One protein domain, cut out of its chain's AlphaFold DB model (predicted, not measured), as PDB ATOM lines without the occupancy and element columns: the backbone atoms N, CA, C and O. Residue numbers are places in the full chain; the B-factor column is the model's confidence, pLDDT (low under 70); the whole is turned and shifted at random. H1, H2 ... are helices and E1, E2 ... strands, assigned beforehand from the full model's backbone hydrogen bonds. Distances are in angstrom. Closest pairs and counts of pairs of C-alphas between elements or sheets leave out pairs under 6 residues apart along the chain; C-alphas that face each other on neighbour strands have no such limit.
ATOM      1  N   PHE A  10     132.939 158.382  86.497       74.19
ATOM      2  CA  PHE A  10     131.790 157.497  86.630       74.19
ATOM      3  C   PHE A  10     132.214 156.238  87.376       74.19
ATOM      4  O   PHE A  10     133.105 155.513  86.933       74.19
ATOM      5  N   LYS A  11     131.571 155.978  88.511       69.75
ATOM      6  CA  LYS A  11     131.717 154.740  89.266       69.75
ATOM      7  C   LYS A  11     130.503 153.870  88.971       69.75
ATOM      8  O   LYS A  11     129.380 154.241  89.293       69.75
ATOM      9  N   ILE A  12     130.735 152.726  88.339       73.25
ATOM     10  CA  ILE A  12     129.673 151.801  87.939       73.25
ATOM     11  C   ILE A  12     129.691 150.605  88.886       73.25
ATOM     12  O   ILE A  12     130.705 149.915  89.006       73.25
ATOM     13  N   ASN A  13     128.570 150.340  89.554       75.69
ATOM     14  CA  ASN A  13     128.364 149.077  90.245       75.69
ATOM     15  C   ASN A  13     127.978 148.016  89.212       75.69
ATOM     16  O   ASN A  13     126.875 148.035  88.676       75.69
ATOM     17  N   LEU A  14     128.880 147.075  88.945       71.88
ATOM     18  CA  LEU A  14     128.674 146.062  87.906       71.88
ATOM     19  C   LEU A  14     127.526 145.088  88.211       71.88
ATOM     20  O   LEU A  14     126.994 144.487  87.286       71.88
ATOM     21  N   LYS A  15     127.137 144.922  89.483       79.75
ATOM     22  CA  LYS A  15     126.034 144.030  89.868       79.75
ATOM     23  C   LYS A  15     124.675 144.706  89.722       79.75
ATOM     24  O   LYS A  15     123.748 144.092  89.215       79.75
ATOM     25  N   SER A  16     124.551 145.949  90.193       85.06
ATOM     26  CA  SER A  16     123.273 146.677  90.159       85.06
ATOM     27  C   SER A  16     123.096 147.569  88.930       85.06
ATOM     28  O   SER A  16     122.021 148.126  88.741       85.06
ATOM     29  N   GLY A  17     124.142 147.767  88.122       78.44
ATOM     30  CA  GLY A  17     124.149 148.721  87.008       78.44
ATOM     31  C   GLY A  17     124.100 150.187  87.448       78.44
ATOM     32  O   GLY A  17     124.080 151.084  86.608       78.44
ATOM     33  N   GLN A  18     124.089 150.453  88.757       83.94
ATOM     34  CA  GLN A  18     124.003 151.802  89.291       83.94
ATOM     35  C   GLN A  18     125.259 152.595  88.926       83.94
ATOM     36  O   GLN A  18     126.383 152.148  89.173       83.94
ATOM     37  N   ILE A  19     125.055 153.787  88.367       75.12
ATOM     38  CA  ILE A  19     126.123 154.720  88.020       75.12
ATOM     39  C   ILE A  19     126.101 155.868  89.021       75.12
ATOM     40  O   ILE A  19     125.122 156.602  89.128       75.12
ATOM     41  N   GLU A  20     127.207 156.041  89.730       79.00
ATOM     42  CA  GLU A  20     127.470 157.206  90.560       79.00
ATOM     43  C   GLU A  20     128.453 158.124  89.826       79.00
ATOM     44  O   GLU A  20     129.424 157.666  89.218       79.00
ATOM     45  N   THR A  21     128.201 159.431  89.858       75.00
ATOM     46  CA  THR A  21     129.129 160.421  89.304       75.00
ATOM     47  C   THR A  21     129.836 161.126  90.445       75.00
ATOM     48  O   THR A  21     129.201 161.807  91.244       75.00
ATOM     49  N   ILE A  22     131.156 160.994  90.482       77.00
ATOM     50  CA  ILE A  22     132.037 161.642  91.455       77.00
ATOM     51  C   ILE A  22     133.048 162.514  90.702       77.00
ATOM     52  O   ILE A  22     133.144 162.443  89.479       77.00
ATOM     53  N   GLY A  23     133.811 163.352  91.398       70.94
ATOM     54  CA  GLY A  23     134.825 164.205  90.770       70.94
ATOM     55  C   GLY A  23     134.644 165.681  91.096       70.94
ATOM     56  O   GLY A  23     133.529 166.176  91.252       70.94
ATOM     57  N   ASN A  24     135.768 166.380  91.236       75.88
ATOM     58  CA  ASN A  24     135.806 167.778  91.627       75.88
ATOM     59  C   ASN A  24     136.640 168.592  90.635       75.88
ATOM     60  O   ASN A  24     137.765 168.221  90.290       75.88
ATOM     61  N   LYS A  25     136.105 169.732  90.190       76.38
ATOM     62  CA  LYS A  25     136.884 170.688  89.404       76.38
ATOM     63  C   LYS A  25     137.783 171.479  90.350       76.38
ATOM     64  O   LYS A  25     137.302 172.097  91.294       76.38
ATOM     65  N   THR A  26     139.073 171.514  90.056       82.06
ATOM     66  CA  THR A  26     140.040 172.359  90.763       82.06
ATOM     67  C   THR A  26     140.487 173.514  89.875       82.06
ATOM     68  O   THR A  26     140.248 173.514  88.664       82.06
ATOM     69  N   ALA A  27     141.142 174.514  90.469       84.38
ATOM     70  CA  ALA A  27     141.684 175.651  89.725       84.38
ATOM     71  C   ALA A  27     142.738 175.224  88.685       84.38
ATOM     72  O   ALA A  27     142.854 175.850  87.636       84.38
ATOM     73  N   ASN A  28     143.451 174.124  88.946       85.19
ATOM     74  CA  ASN A  28     144.511 173.608  88.081       85.19
ATOM     75  C   ASN A  28     143.990 172.763  86.907       85.19
ATOM     76  O   ASN A  28     144.761 172.428  86.007       85.19
ATOM     77  N   TYR A  29     142.719 172.346  86.928       86.19
ATOM     78  CA  TYR A  29     142.138 171.511  85.881       86.19
ATOM     79  C   TYR A  29     141.411 172.357  84.836       86.19
ATOM     80  O   TYR A  29     140.368 172.969  85.098       86.19
ATOM     81  N   ARG A  30     141.922 172.326  83.604       85.94
ATOM     82  CA  ARG A  30     141.283 172.957  82.452       85.94
ATOM     83  C   ARG A  30     140.628 171.899  81.579       85.94
ATOM     84  O   ARG A  30     141.293 171.193  80.833       85.94
ATOM     85  N   GLN A  31     139.311 171.793  81.672       81.56
ATOM     86  CA  GLN A  31     138.551 170.775  80.957       81.56
ATOM     87  C   GLN A  31     138.749 170.863  79.429       81.56
ATOM     88  O   GLN A  31     138.610 171.956  78.870       81.56
ATOM     89  N   PRO A  32     139.003 169.731  78.746       80.00
ATOM     90  CA  PRO A  32     138.957 169.660  77.292       80.00
ATOM     91  C   PRO A  32     137.570 170.005  76.753       80.00
ATOM     92  O   PRO A  32     136.560 169.478  77.223       80.00
ATOM     93  N   VAL A  33     137.521 170.857  75.730       82.19
ATOM     94  CA  VAL A  33     136.289 171.160  74.992       82.19
ATOM     95  C   VAL A  33     136.517 170.990  73.494       82.19
ATOM     96  O   VAL A  33     137.575 171.336  72.965       82.19
ATOM     97  N   ALA A  34     135.512 170.467  72.793       82.94
ATOM     98  CA  ALA A  34     135.550 170.290  71.345       82.94
ATOM     99  C   ALA A  34     135.329 171.635  70.631       82.94
ATOM    100  O   ALA A  34     134.228 171.929  70.160       82.94
ATOM    101  N   THR A  35     136.369 172.468  70.578       88.62
ATOM    102  CA  THR A  35     136.327 173.761  69.879       88.62
ATOM    103  C   THR A  35     136.187 173.572  68.371       88.62
ATOM    104  O   THR A  35     136.591 172.549  67.813       88.62
ATOM    105  N   ASP A  36     135.666 174.584  67.677       93.88
ATOM    106  CA  ASP A  36     135.556 174.533  66.214       93.88
ATOM    107  C   ASP A  36     136.920 174.433  65.530       93.88
ATOM    108  O   ASP A  36     137.041 173.763  64.506       93.88
ATOM    109  N   ARG A  37     137.968 175.006  66.139       93.62
ATOM    110  CA  ARG A  37     139.355 174.857  65.677       93.62
ATOM    111  C   ARG A  37     139.846 173.420  65.794       93.62
ATOM    112  O   ARG A  37     140.399 172.905  64.832       93.62
ATOM    113  N   LEU A  38     139.586 172.753  66.920       88.62
ATOM    114  CA  LEU A  38     139.974 171.357  67.119       88.62
ATOM    115  C   LEU A  38     139.234 170.426  66.144       88.62
ATOM    116  O   LEU A  38     139.848 169.562  65.521       88.62
ATOM    117  N   LYS A  39     137.926 170.651  65.948       91.44
ATOM    118  CA  LYS A  39     137.116 169.923  64.954       91.44
ATOM    119  C   LYS A  39     137.624 170.154  63.529       91.44
ATOM    120  O   LYS A  39     137.710 169.206  62.754       91.44
ATOM    121  N   LYS A  40     137.949 171.404  63.178       96.38
ATOM    122  CA  LYS A  40     138.504 171.770  61.868       96.38
ATOM    123  C   LYS A  40     139.852 171.085  61.635       96.38
ATOM    124  O   LYS A  40     139.987 170.386  60.638       96.38
ATOM    125  N   ALA A  41     140.781 171.202  62.583       93.69
ATOM    126  CA  ALA A  41     142.099 170.577  62.511       93.69
ATOM    127  C   ALA A  41     142.012 169.058  62.321       93.69
ATOM    128  O   ALA A  41     142.748 168.497  61.514       93.69
ATOM    129  N   LEU A  42     141.071 168.397  63.005       90.12
ATOM    130  CA  LEU A  42     140.826 166.966  62.833       90.12
ATOM    131  C   LEU A  42     140.319 166.624  61.421       90.12
ATOM    132  O   LEU A  42     140.856 165.714  60.794       90.12
ATOM    133  N   ARG A  43     139.319 167.356  60.904       96.31
ATOM    134  CA  ARG A  43     138.789 167.146  59.540       96.31
ATOM    135  C   ARG A  43     139.860 167.341  58.467       96.31
ATOM    136  O   ARG A  43     139.900 166.588  57.504       96.31
ATOM    137  N   GLU A  44     140.729 168.327  58.661       97.25
ATOM    138  CA  GLU A  44     141.833 168.660  57.754       97.25
ATOM    139  C   GLU A  44     143.080 167.788  57.975       97.25
ATOM    140  O   GLU A  44     144.070 167.954  57.270       97.25
ATOM    141  N   ARG A  45     143.058 166.868  58.955       94.38
ATOM    142  CA  ARG A  45     144.216 166.061  59.388       94.38
ATOM    143  C   ARG A  45     145.458 166.908  59.722       94.38
ATOM    144  O   ARG A  45     146.588 166.442  59.607       94.38
ATOM    145  N   ASN A  46     145.256 168.147  60.172       96.44
ATOM    146  CA  ASN A  46     146.320 169.063  60.564       96.44
ATOM    147  C   ASN A  46     146.776 168.749  61.998       96.44
ATOM    148  O   ASN A  46     146.241 169.278  62.975       96.44
ATOM    149  N   THR A  47     147.762 167.860  62.118       91.56
ATOM    150  CA  THR A  47     148.291 167.373  63.403       91.56
ATOM    151  C   THR A  47     148.923 168.482  64.243       91.56
ATOM    152  O   THR A  47     148.753 168.490  65.461       91.56
ATOM    153  N   THR A  48     149.587 169.454  63.613       93.19
ATOM    154  CA  THR A  48     150.209 170.600  64.293       93.19
ATOM    155  C   THR A  48     149.165 171.495  64.953       93.19
ATOM    156  O   THR A  48     149.279 171.826  66.134       93.19
ATOM    157  N   GLU A  49     148.115 171.865  64.217       92.50
ATOM    158  CA  GLU A  49     147.026 172.681  64.757       92.50
ATOM    159  C   GLU A  49     146.245 171.925  65.830       92.50
ATOM    160  O   GLU A  49     145.906 172.489  66.873       92.50
ATOM    161  N   TRP A  50     146.012 170.629  65.608       89.62
ATOM    162  CA  TRP A  50     145.373 169.768  66.593       89.62
ATOM    163  C   TRP A  50     146.169 169.740  67.906       89.62
ATOM    164  O   TRP A  50     145.599 170.000  68.967       89.62
ATOM    165  N   ALA A  51     147.488 169.522  67.837       86.06
ATOM    166  CA  ALA A  51     148.375 169.515  68.999       86.06
ATOM    167  C   ALA A  51     148.384 170.876  69.717       86.06
ATOM    168  O   ALA A  51     148.305 170.952  70.945       86.06
ATOM    169  N   ARG A  52     148.417 171.977  68.960       87.69
ATOM    170  CA  ARG A  52     148.375 173.339  69.505       87.69
ATOM    171  C   ARG A  52     147.079 173.628  70.262       87.69
ATOM    172  O   ARG A  52     147.116 174.267  71.313       87.69
ATOM    173  N   GLU A  53     145.936 173.193  69.739       88.88
ATOM    174  CA  GLU A  53     144.639 173.412  70.381       88.88
ATOM    175  C   GLU A  53     144.424 172.475  71.580       88.88
ATOM    176  O   GLU A  53     143.972 172.942  72.625       88.88
ATOM    177  N   ILE A  54     144.798 171.191  71.492       85.19
ATOM    178  CA  ILE A  54     144.618 170.234  72.601       85.19
ATOM    179  C   ILE A  54     145.530 170.543  73.801       85.19
ATOM    180  O   ILE A  54     145.139 170.320  74.947       85.19
ATOM    181  N   ASN A  55     146.717 171.116  73.575       84.88
ATOM    182  CA  ASN A  55     147.650 171.513  74.640       84.88
ATOM    183  C   ASN A  55     147.149 172.696  75.488       84.88
ATOM    184  O   ASN A  55     147.743 173.018  76.515       84.88
ATOM    185  N   LYS A  56     146.033 173.332  75.106       85.62
ATOM    186  CA  LYS A  56     145.370 174.366  75.917       85.62
ATOM    187  C   LYS A  56     144.507 173.791  77.035       85.62
ATOM    188  O   LYS A  56     143.952 174.573  77.804       85.62
ATOM    189  N   PHE A  57     144.357 172.473  77.111       86.81
ATOM    190  CA  PHE A  57     143.540 171.782  78.103       86.81
ATOM    191  C   PHE A  57     144.393 170.856  78.964       86.81
ATOM    192  O   PHE A  57     145.532 170.551  78.628       86.81
ATOM    193  N   SER A  58     143.838 170.419  80.087       85.94
ATOM    194  CA  SER A  58     144.431 169.404  80.945       85.94
ATOM    195  C   SER A  58     144.224 168.011  80.362       85.94
ATOM    196  O   SER A  58     143.140 167.682  79.883       85.94
ATOM    197  N   HIS A  59     145.257 167.174  80.444       81.75
ATOM    198  CA  HIS A  59     145.239 165.818  79.884       81.75
ATOM    199  C   HIS A  59     145.125 164.816  81.017       81.75
ATOM    200  O   HIS A  59     146.005 164.777  81.876       81.75
ATOM    201  N   ILE A  60     144.057 164.018  81.032       82.06
ATOM    202  CA  ILE A  60     143.937 162.919  81.991       82.06
ATOM    203  C   ILE A  60     144.981 161.866  81.643       82.06
ATOM    204  O   ILE A  60     145.023 161.374  80.521       82.06
ATOM    205  N   MET A  61     145.816 161.540  82.619       79.44
ATOM    206  CA  MET A  61     146.903 160.583  82.450       79.44
ATOM    207  C   MET A  61     146.531 159.197  82.966       79.44
ATOM    208  O   MET A  61     147.030 158.201  82.455       79.44
ATOM    209  N   GLY A  62     145.679 159.127  83.988       77.19
ATOM    210  CA  GLY A  62     145.265 157.851  84.546       77.19
ATOM    211  C   GLY A  62     144.425 157.987  85.802       77.19
ATOM    212  O   GLY A  62     144.428 159.022  86.474       77.19
ATOM    213  N   LEU A  63     143.718 156.903  86.104       74.50
ATOM    214  CA  LEU A  63     142.956 156.705  87.326       74.50
ATOM    215  C   LEU A  63     143.573 155.526  88.080       74.50
ATOM    216  O   LEU A  63     143.772 154.458  87.508       74.50
ATOM    217  N   TYR A  64     143.873 155.724  89.356       78.12
ATOM    218  CA  TYR A  64     144.541 154.750  90.211       78.12
ATOM    219  C   TYR A  64     143.745 154.564  91.497       78.12
ATOM    220  O   TYR A  64     142.957 155.423  91.885       78.12
ATOM    221  N   THR A  65     143.939 153.442  92.177       69.75
ATOM    222  CA  THR A  65     143.237 153.153  93.430       69.75
ATOM    223  C   THR A  65     144.115 152.328  94.361       69.75
ATOM    224  O   THR A  65     144.921 151.516  93.911       69.75
ATOM    225  N   ASN A  66     143.947 152.513  95.669       71.19
ATOM    226  CA  ASN A  66     144.454 151.609  96.704       71.19
ATOM    227  C   ASN A  66     143.342 151.302  97.721       71.19
ATOM    228  O   ASN A  66     142.187 151.620  97.468       71.19
ATOM    229  N   GLN A  67     143.663 150.671  98.854       70.50
ATOM    230  CA  GLN A  67     142.669 150.322  99.883       70.50
ATOM    231  C   GLN A  67     142.006 151.534 100.560       70.50
ATOM    232  O   GLN A  67     140.995 151.378 101.233       70.50
ATOM    233  N   ASN A  68     142.568 152.732 100.404       73.81
ATOM    234  CA  ASN A  68     142.146 153.928 101.127       73.81
ATOM    235  C   ASN A  68     141.635 155.040 100.200       73.81
ATOM    236  O   ASN A  68     140.820 155.864 100.620       73.81
ATOM    237  N   TYR A  69     142.110 155.082  98.952       77.81
ATOM    238  CA  TYR A  69     141.923 156.219  98.058       77.81
ATOM    239  C   TYR A  69     141.744 155.815  96.600       77.81
ATOM    240  O   TYR A  69     142.338 154.847  96.124       77.81
ATOM    241  N   LEU A  70     141.013 156.663  95.886       80.38
ATOM    242  CA  LEU A  70     141.030 156.787  94.436       80.38
ATOM    243  C   LEU A  70     141.878 158.017  94.075       80.38
ATOM    244  O   LEU A  70     141.772 159.061  94.717       80.38
ATOM    245  N   LEU A  71     142.727 157.903  93.061       81.62
ATOM    246  CA  LEU A  71     143.621 158.961  92.616       81.62
ATOM    247  C   LEU A  71     143.410 159.234  91.136       81.62
ATOM    248  O   LEU A  71     143.534 158.327  90.316       81.62
ATOM    249  N   LEU A  72     143.170 160.490  90.787       84.44
ATOM    250  CA  LEU A  72     143.184 160.937  89.402       84.44
ATOM    251  C   LEU A  72     144.463 161.714  89.133       84.44
ATOM    252  O   LEU A  72     144.760 162.692  89.819       84.44
ATOM    253  N   MET A  73     145.175 161.313  88.088       84.94
ATOM    254  CA  MET A  73     146.339 162.028  87.600       84.94
ATOM    255  C   MET A  73     146.032 162.741  86.293       84.94
ATOM    256  O   MET A  73     145.449 162.158  85.374       84.94
ATOM    257  N   TYR A  74     146.488 163.984  86.179       84.94
ATOM    258  CA  TYR A  74     146.380 164.744  84.944       84.94
ATOM    259  C   TYR A  74     147.533 165.741  84.783       84.94
ATOM    260  O   TYR A  74     148.176 166.130  85.756       84.94
ATOM    261  N   ASN A  75     147.801 166.171  83.553       84.50
ATOM    262  CA  ASN A  75     148.726 167.269  83.276       84.50
ATOM    263  C   ASN A  75     147.982 168.601  83.385       84.50
ATOM    264  O   ASN A  75     146.980 168.797  82.687       84.50
ATOM    265  N   LYS A  76     148.459 169.523  84.229       84.62
ATOM    266  CA  LYS A  76     148.012 170.919  84.155       84.62
ATOM    267  C   LYS A  76     148.541 171.545  82.867       84.62
ATOM    268  O   LYS A  76     149.580 171.132  82.355       84.62
ATOM    269  N   THR A  77     147.820 172.532  82.358       80.94
ATOM    270  CA  THR A  77     148.270 173.310  81.202       80.94
ATOM    271  C   THR A  77     149.461 174.172  81.578       80.94
ATOM    272  O   THR A  77     149.430 174.780  82.646       80.94
ATOM    273  N   LEU A  78     150.444 174.274  80.684       74.31
ATOM    274  CA  LEU A  78     151.539 175.235  80.803       74.31
ATOM    275  C   LEU A  78     151.015 176.657  81.021       74.31
ATOM    276  O   LEU A  78     150.249 177.181  80.205       74.31
ATOM    277  N   GLU A  79     151.480 177.291  82.090       73.38
ATOM    278  CA  GLU A  79     151.356 178.733  82.268       73.38
ATOM    279  C   GLU A  79     152.538 179.474  81.628       73.38
ATOM    280  O   GLU A  79     153.576 178.897  81.291       73.38
ATOM    281  N   LYS A  80     152.380 180.786  81.415       69.38
ATOM    282  CA  LYS A  80     153.425 181.614  80.801       69.38
ATOM    283  C   LYS A  80     154.682 181.585  81.680       69.38
ATOM    284  O   LYS A  80     154.651 182.071  82.804       69.38
ATOM    285  N   GLY A  81     155.782 181.066  81.136       66.75
ATOM    286  CA  GLY A  81     157.060 180.931  81.844       66.75
ATOM    287  C   GLY A  81     157.326 179.535  82.414       66.75
ATOM    288  O   GLY A  81     158.434 179.284  82.881       66.75
ATOM    289  N   GLU A  82     156.367 178.608  82.339       68.88
ATOM    290  CA  GLU A  82     156.614 177.201  82.656       68.88
ATOM    291  C   GLU A  82     157.267 176.482  81.469       68.88
ATOM    292  O   GLU A  82     156.887 176.675  80.314       68.88
ATOM    293  N   VAL A  83     158.261 175.638  81.756       58.88
ATOM    294  CA  VAL A  83     159.022 174.899  80.730       58.88
ATOM    295  C   VAL A  83     158.422 173.511  80.470       58.88
ATOM    296  O   VAL A  83     158.618 172.930  79.407       58.88
ATOM    297  N   THR A  84     157.682 172.962  81.438       64.50
ATOM    298  CA  THR A  84     157.081 171.624  81.359       64.50
ATOM    299  C   THR A  84     155.698 171.592  82.007       64.50
ATOM    300  O   THR A  84     155.438 172.283  82.994       64.50
ATOM    301  N   ASN A  85     154.792 170.778  81.451       66.31
ATOM    302  CA  ASN A  85     153.495 170.519  82.076       66.31
ATOM    303  C   ASN A  85     153.731 169.935  83.473       66.31
ATOM    304  O   ASN A  85     154.366 168.885  83.612       66.31
ATOM    305  N   SER A  86     153.186 170.573  84.507       74.94
ATOM    306  CA  SER A  86     153.207 169.964  85.833       74.94
ATOM    307  C   SER A  86     152.116 168.910  85.951       74.94
ATOM    308  O   SER A  86     150.980 169.097  85.512       74.94
ATOM    309  N   ARG A  87     152.456 167.788  86.576       80.88
ATOM    310  CA  ARG A  87     151.495 166.722  86.851       80.88
ATOM    311  C   ARG A  87     150.761 167.034  88.147       80.88
ATOM    312  O   ARG A  87     151.384 167.421  89.133       80.88
ATOM    313  N   MET A  88     149.454 166.837  88.142       85.06
ATOM    314  CA  MET A  88     148.567 167.032  89.281       85.06
ATOM    315  C   MET A  88     147.990 165.686  89.708       85.06
ATOM    316  O   MET A  88     147.690 164.838  88.863       85.06
ATOM    317  N   LEU A  89     147.819 165.505  91.015       85.50
ATOM    318  CA  LEU A  89     147.131 164.368  91.614       85.50
ATOM    319  C   LEU A  89     145.961 164.876  92.443       85.50
ATOM    320  O   LEU A  89     146.164 165.638  93.387       85.50
ATOM    321  N   GLN A  90     144.761 164.411  92.123       87.50
ATOM    322  CA  GLN A  90     143.585 164.574  92.967       87.50
ATOM    323  C   GLN A  90     143.315 163.286  93.725       87.50
ATOM    324  O   GLN A  90     143.254 162.213  93.124       87.50
ATOM    325  N   PHE A  91     143.117 163.405  95.030       83.00
ATOM    326  CA  PHE A  91     142.796 162.293  95.907       83.00
ATOM    327  C   PHE A  91     141.322 162.330  96.267       83.00
ATOM    328  O   PHE A  91     140.766 163.371  96.624       83.00
ATOM    329  N   TYR A  92     140.717 161.155  96.232       83.44
ATOM    330  CA  TYR A  92     139.342 160.909  96.607       83.44
ATOM    331  C   TYR A  92     139.300 159.749  97.602       83.44
ATOM    332  O   TYR A  92     140.152 158.858  97.570       83.44
ATOM    333  N   SER A  93     138.302 159.728  98.480       83.38
ATOM    334  CA  SER A  93     137.975 158.526  99.250       83.38
ATOM    335  C   SER A  93     137.510 157.408  98.305       83.38
ATOM    336  O   SER A  93     137.142 157.665  97.158       83.38
ATOM    337  N   LEU A  94     137.449 156.160  98.778       79.81
ATOM    338  CA  LEU A  94     136.849 155.060  98.001       79.81
ATOM    339  C   LEU A  94     135.358 155.266  97.676       79.81
ATOM    340  O   LEU A  94     134.817 154.657  96.745       79.81
ATOM    341  N   HIS A  95     134.697 156.150  98.419       80.75
ATOM    342  CA  HIS A  95     133.325 156.592  98.173       80.75
ATOM    343  C   HIS A  95     133.259 157.813  97.242       80.75
ATOM    344  O   HIS A  95     132.190 158.352  97.017       80.75
ATOM    345  N   GLY A  96     134.395 158.264  96.701       76.31
ATOM    346  CA  GLY A  96     134.456 159.353  95.731       76.31
ATOM    347  C   GLY A  96     134.363 160.761  96.309       76.31
ATOM    348  O   GLY A  96     134.226 161.726  95.559       76.31
ATOM    349  N   THR A  97     134.492 160.915  97.626       84.75
ATOM    350  CA  THR A  97     134.595 162.230  98.269       84.75
ATOM    351  C   THR A  97     135.959 162.840  97.973       84.75
ATOM    352  O   THR A  97     136.974 162.212  98.264       84.75
ATOM    353  N   PHE A  98     136.006 164.056  97.431       85.19
ATOM    354  CA  PHE A  98     137.267 164.770  97.210       85.19
ATOM    355  C   PHE A  98     137.987 165.052  98.537       85.19
ATOM    356  O   PHE A  98     137.371 165.520  99.494       85.19
ATOM    357  N   ILE A  99     139.291 164.777  98.587       84.19
ATOM    358  CA  ILE A  99     140.133 164.961  99.775       84.19
ATOM    359  C   ILE A  99     141.061 166.158  99.580       84.19
ATOM    360  O   ILE A  99     141.009 167.115 100.353       84.19
ATOM    361  N   ASN A 100     141.931 166.102  98.572       83.25
ATOM    362  CA  ASN A 100     142.859 167.179  98.241       83.25
ATOM    363  C   ASN A 100     143.409 167.038  96.815       83.25
ATOM    364  O   ASN A 100     143.192 166.043  96.125       83.25
ATOM    365  N   GLU A 101     144.155 168.056  96.398       85.75
ATOM    366  CA  GLU A 101     144.943 168.058  95.175       85.75
ATOM    367  C   GLU A 101     146.382 168.461  95.498       85.75
ATOM    368  O   GLU A 101     146.614 169.315  96.356       85.75
ATOM    369  N   THR A 102     147.349 167.843  94.822       81.94
ATOM    370  CA  THR A 102     148.763 168.204  94.941       81.94
ATOM    371  C   THR A 102     149.463 168.186  93.588       81.94
ATOM    372  O   THR A 102     149.105 167.416  92.694       81.94
ATOM    373  N   GLN A 103     150.481 169.030  93.445       81.12
ATOM    374  CA  GLN A 103     151.353 169.072  92.277       81.12
ATOM    375  C   GLN A 103     152.556 168.149  92.494       81.12
ATOM    376  O   GLN A 103     153.208 168.185  93.539       81.12
ATOM    377  N   ILE A 104     152.894 167.347  91.489       74.19
ATOM    378  CA  ILE A 104     154.131 166.567  91.466       74.19
ATOM    379  C   ILE A 104     155.247 167.491  90.972       74.19
ATOM    380  O   ILE A 104     155.418 167.697  89.772       74.19
ATOM    381  N   THR A 105     156.003 168.061  91.906       59.00
ATOM    382  CA  THR A 105     157.078 169.031  91.624       59.00
ATOM    383  C   THR A 105     158.411 168.382  91.241       59.00
ATOM    384  O   THR A 105     159.296 169.055  90.719       59.00
ATOM    385  N   LYS A 106     158.561 167.064  91.441       52.09
ATOM    386  CA  LYS A 106     159.725 166.275  91.005       52.09
ATOM    387  C   LYS A 106     159.273 165.098  90.150       52.09
ATOM    388  O   LYS A 106     159.010 164.003  90.642       52.09
ATOM    389  N   GLY A 107     159.164 165.347  88.853       47.62
ATOM    390  CA  GLY A 107     158.861 164.330  87.861       47.62
ATOM    391  C   GLY A 107     159.564 164.648  86.557       47.62
ATOM    392  O   GLY A 107     158.954 165.265  85.691       47.62
TER     393      GLY A 107
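What this domain is: This is residues 10 to 107 of the 155 residues of an uncharacterized protein of Candidatus Aminicenantes bacterium (UniProt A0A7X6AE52). A twisted sheet of four strands, E3 to E6, makes the body, with a small helical hairpin, H1 and H2, beyond the end where E3 begins. A second, two-stranded hairpin, E1 and E2, reaches away from the sheet, and its turn, residues 13 to 18, sticks out free. The printed part has 98 residues, with E1, E2, H1, H2, E3, E4, E5 and E6 in chain order; the larger sheet, order E3 E4 E5 E6, is antiparallel, and the class is mixed, helices and strands. The whole is loose, with a radius of gyration of the C-alphas of 16.2 A, and flat, spanning 43 by 35 by 19 A.

Where its parts are: E1, residues 10 to 12, begins at C-alpha 10 (131.790, 157.497, 86.630), and E2 holds residues 19 to 22. H1, residues 36 to 43, is 10.5 A long and H2, residues 47 to 54, 10.3 A. E3, residues 59 to 65, measures 18.7 A; E4, 69 to 75, 19.7 A; E5, 87 to 93, 20.1 A; E6, 98 to 104, 17.9 A, ending at C-alpha 104 (154.131, 166.567, 91.466).

How they stand to each other: E3 to E6 form a meander, each strand the antiparallel neighbour of the one before. Within hydrogen-bond range are N 61 and O 73 across E3 and E4, at 2.8 A, N 72 and O 90 across E4 and E5, at 2.9 A, and N 89 and O 102 across E5 and E6, at 2.9 A. H1 and H2 touch, closest at the C-alphas of Ala 41 and Trp 50, 5.3 A, with a shallow tilt of 32 degrees, opposite ways; neither is on the sheet. In both, every O i to N i+4 pair is within hydrogen-bond range. In the hairpin E1 and E2, N 11 and O 20 are 2.8 A apart, within that range; E2 and E6 are only just apart, closest 8.4 A.

The domain as a whole: The C-alphas farthest apart, of Lys 15 and Gly 81, are 48.9 A from each other. The printed part has no cut; the links E2 to H1 and E4 to E5 are long. Mean pLDDT of the printed part is 80.8, and residues 11, 65, 80 to 85 and 105 to 107 are under 70.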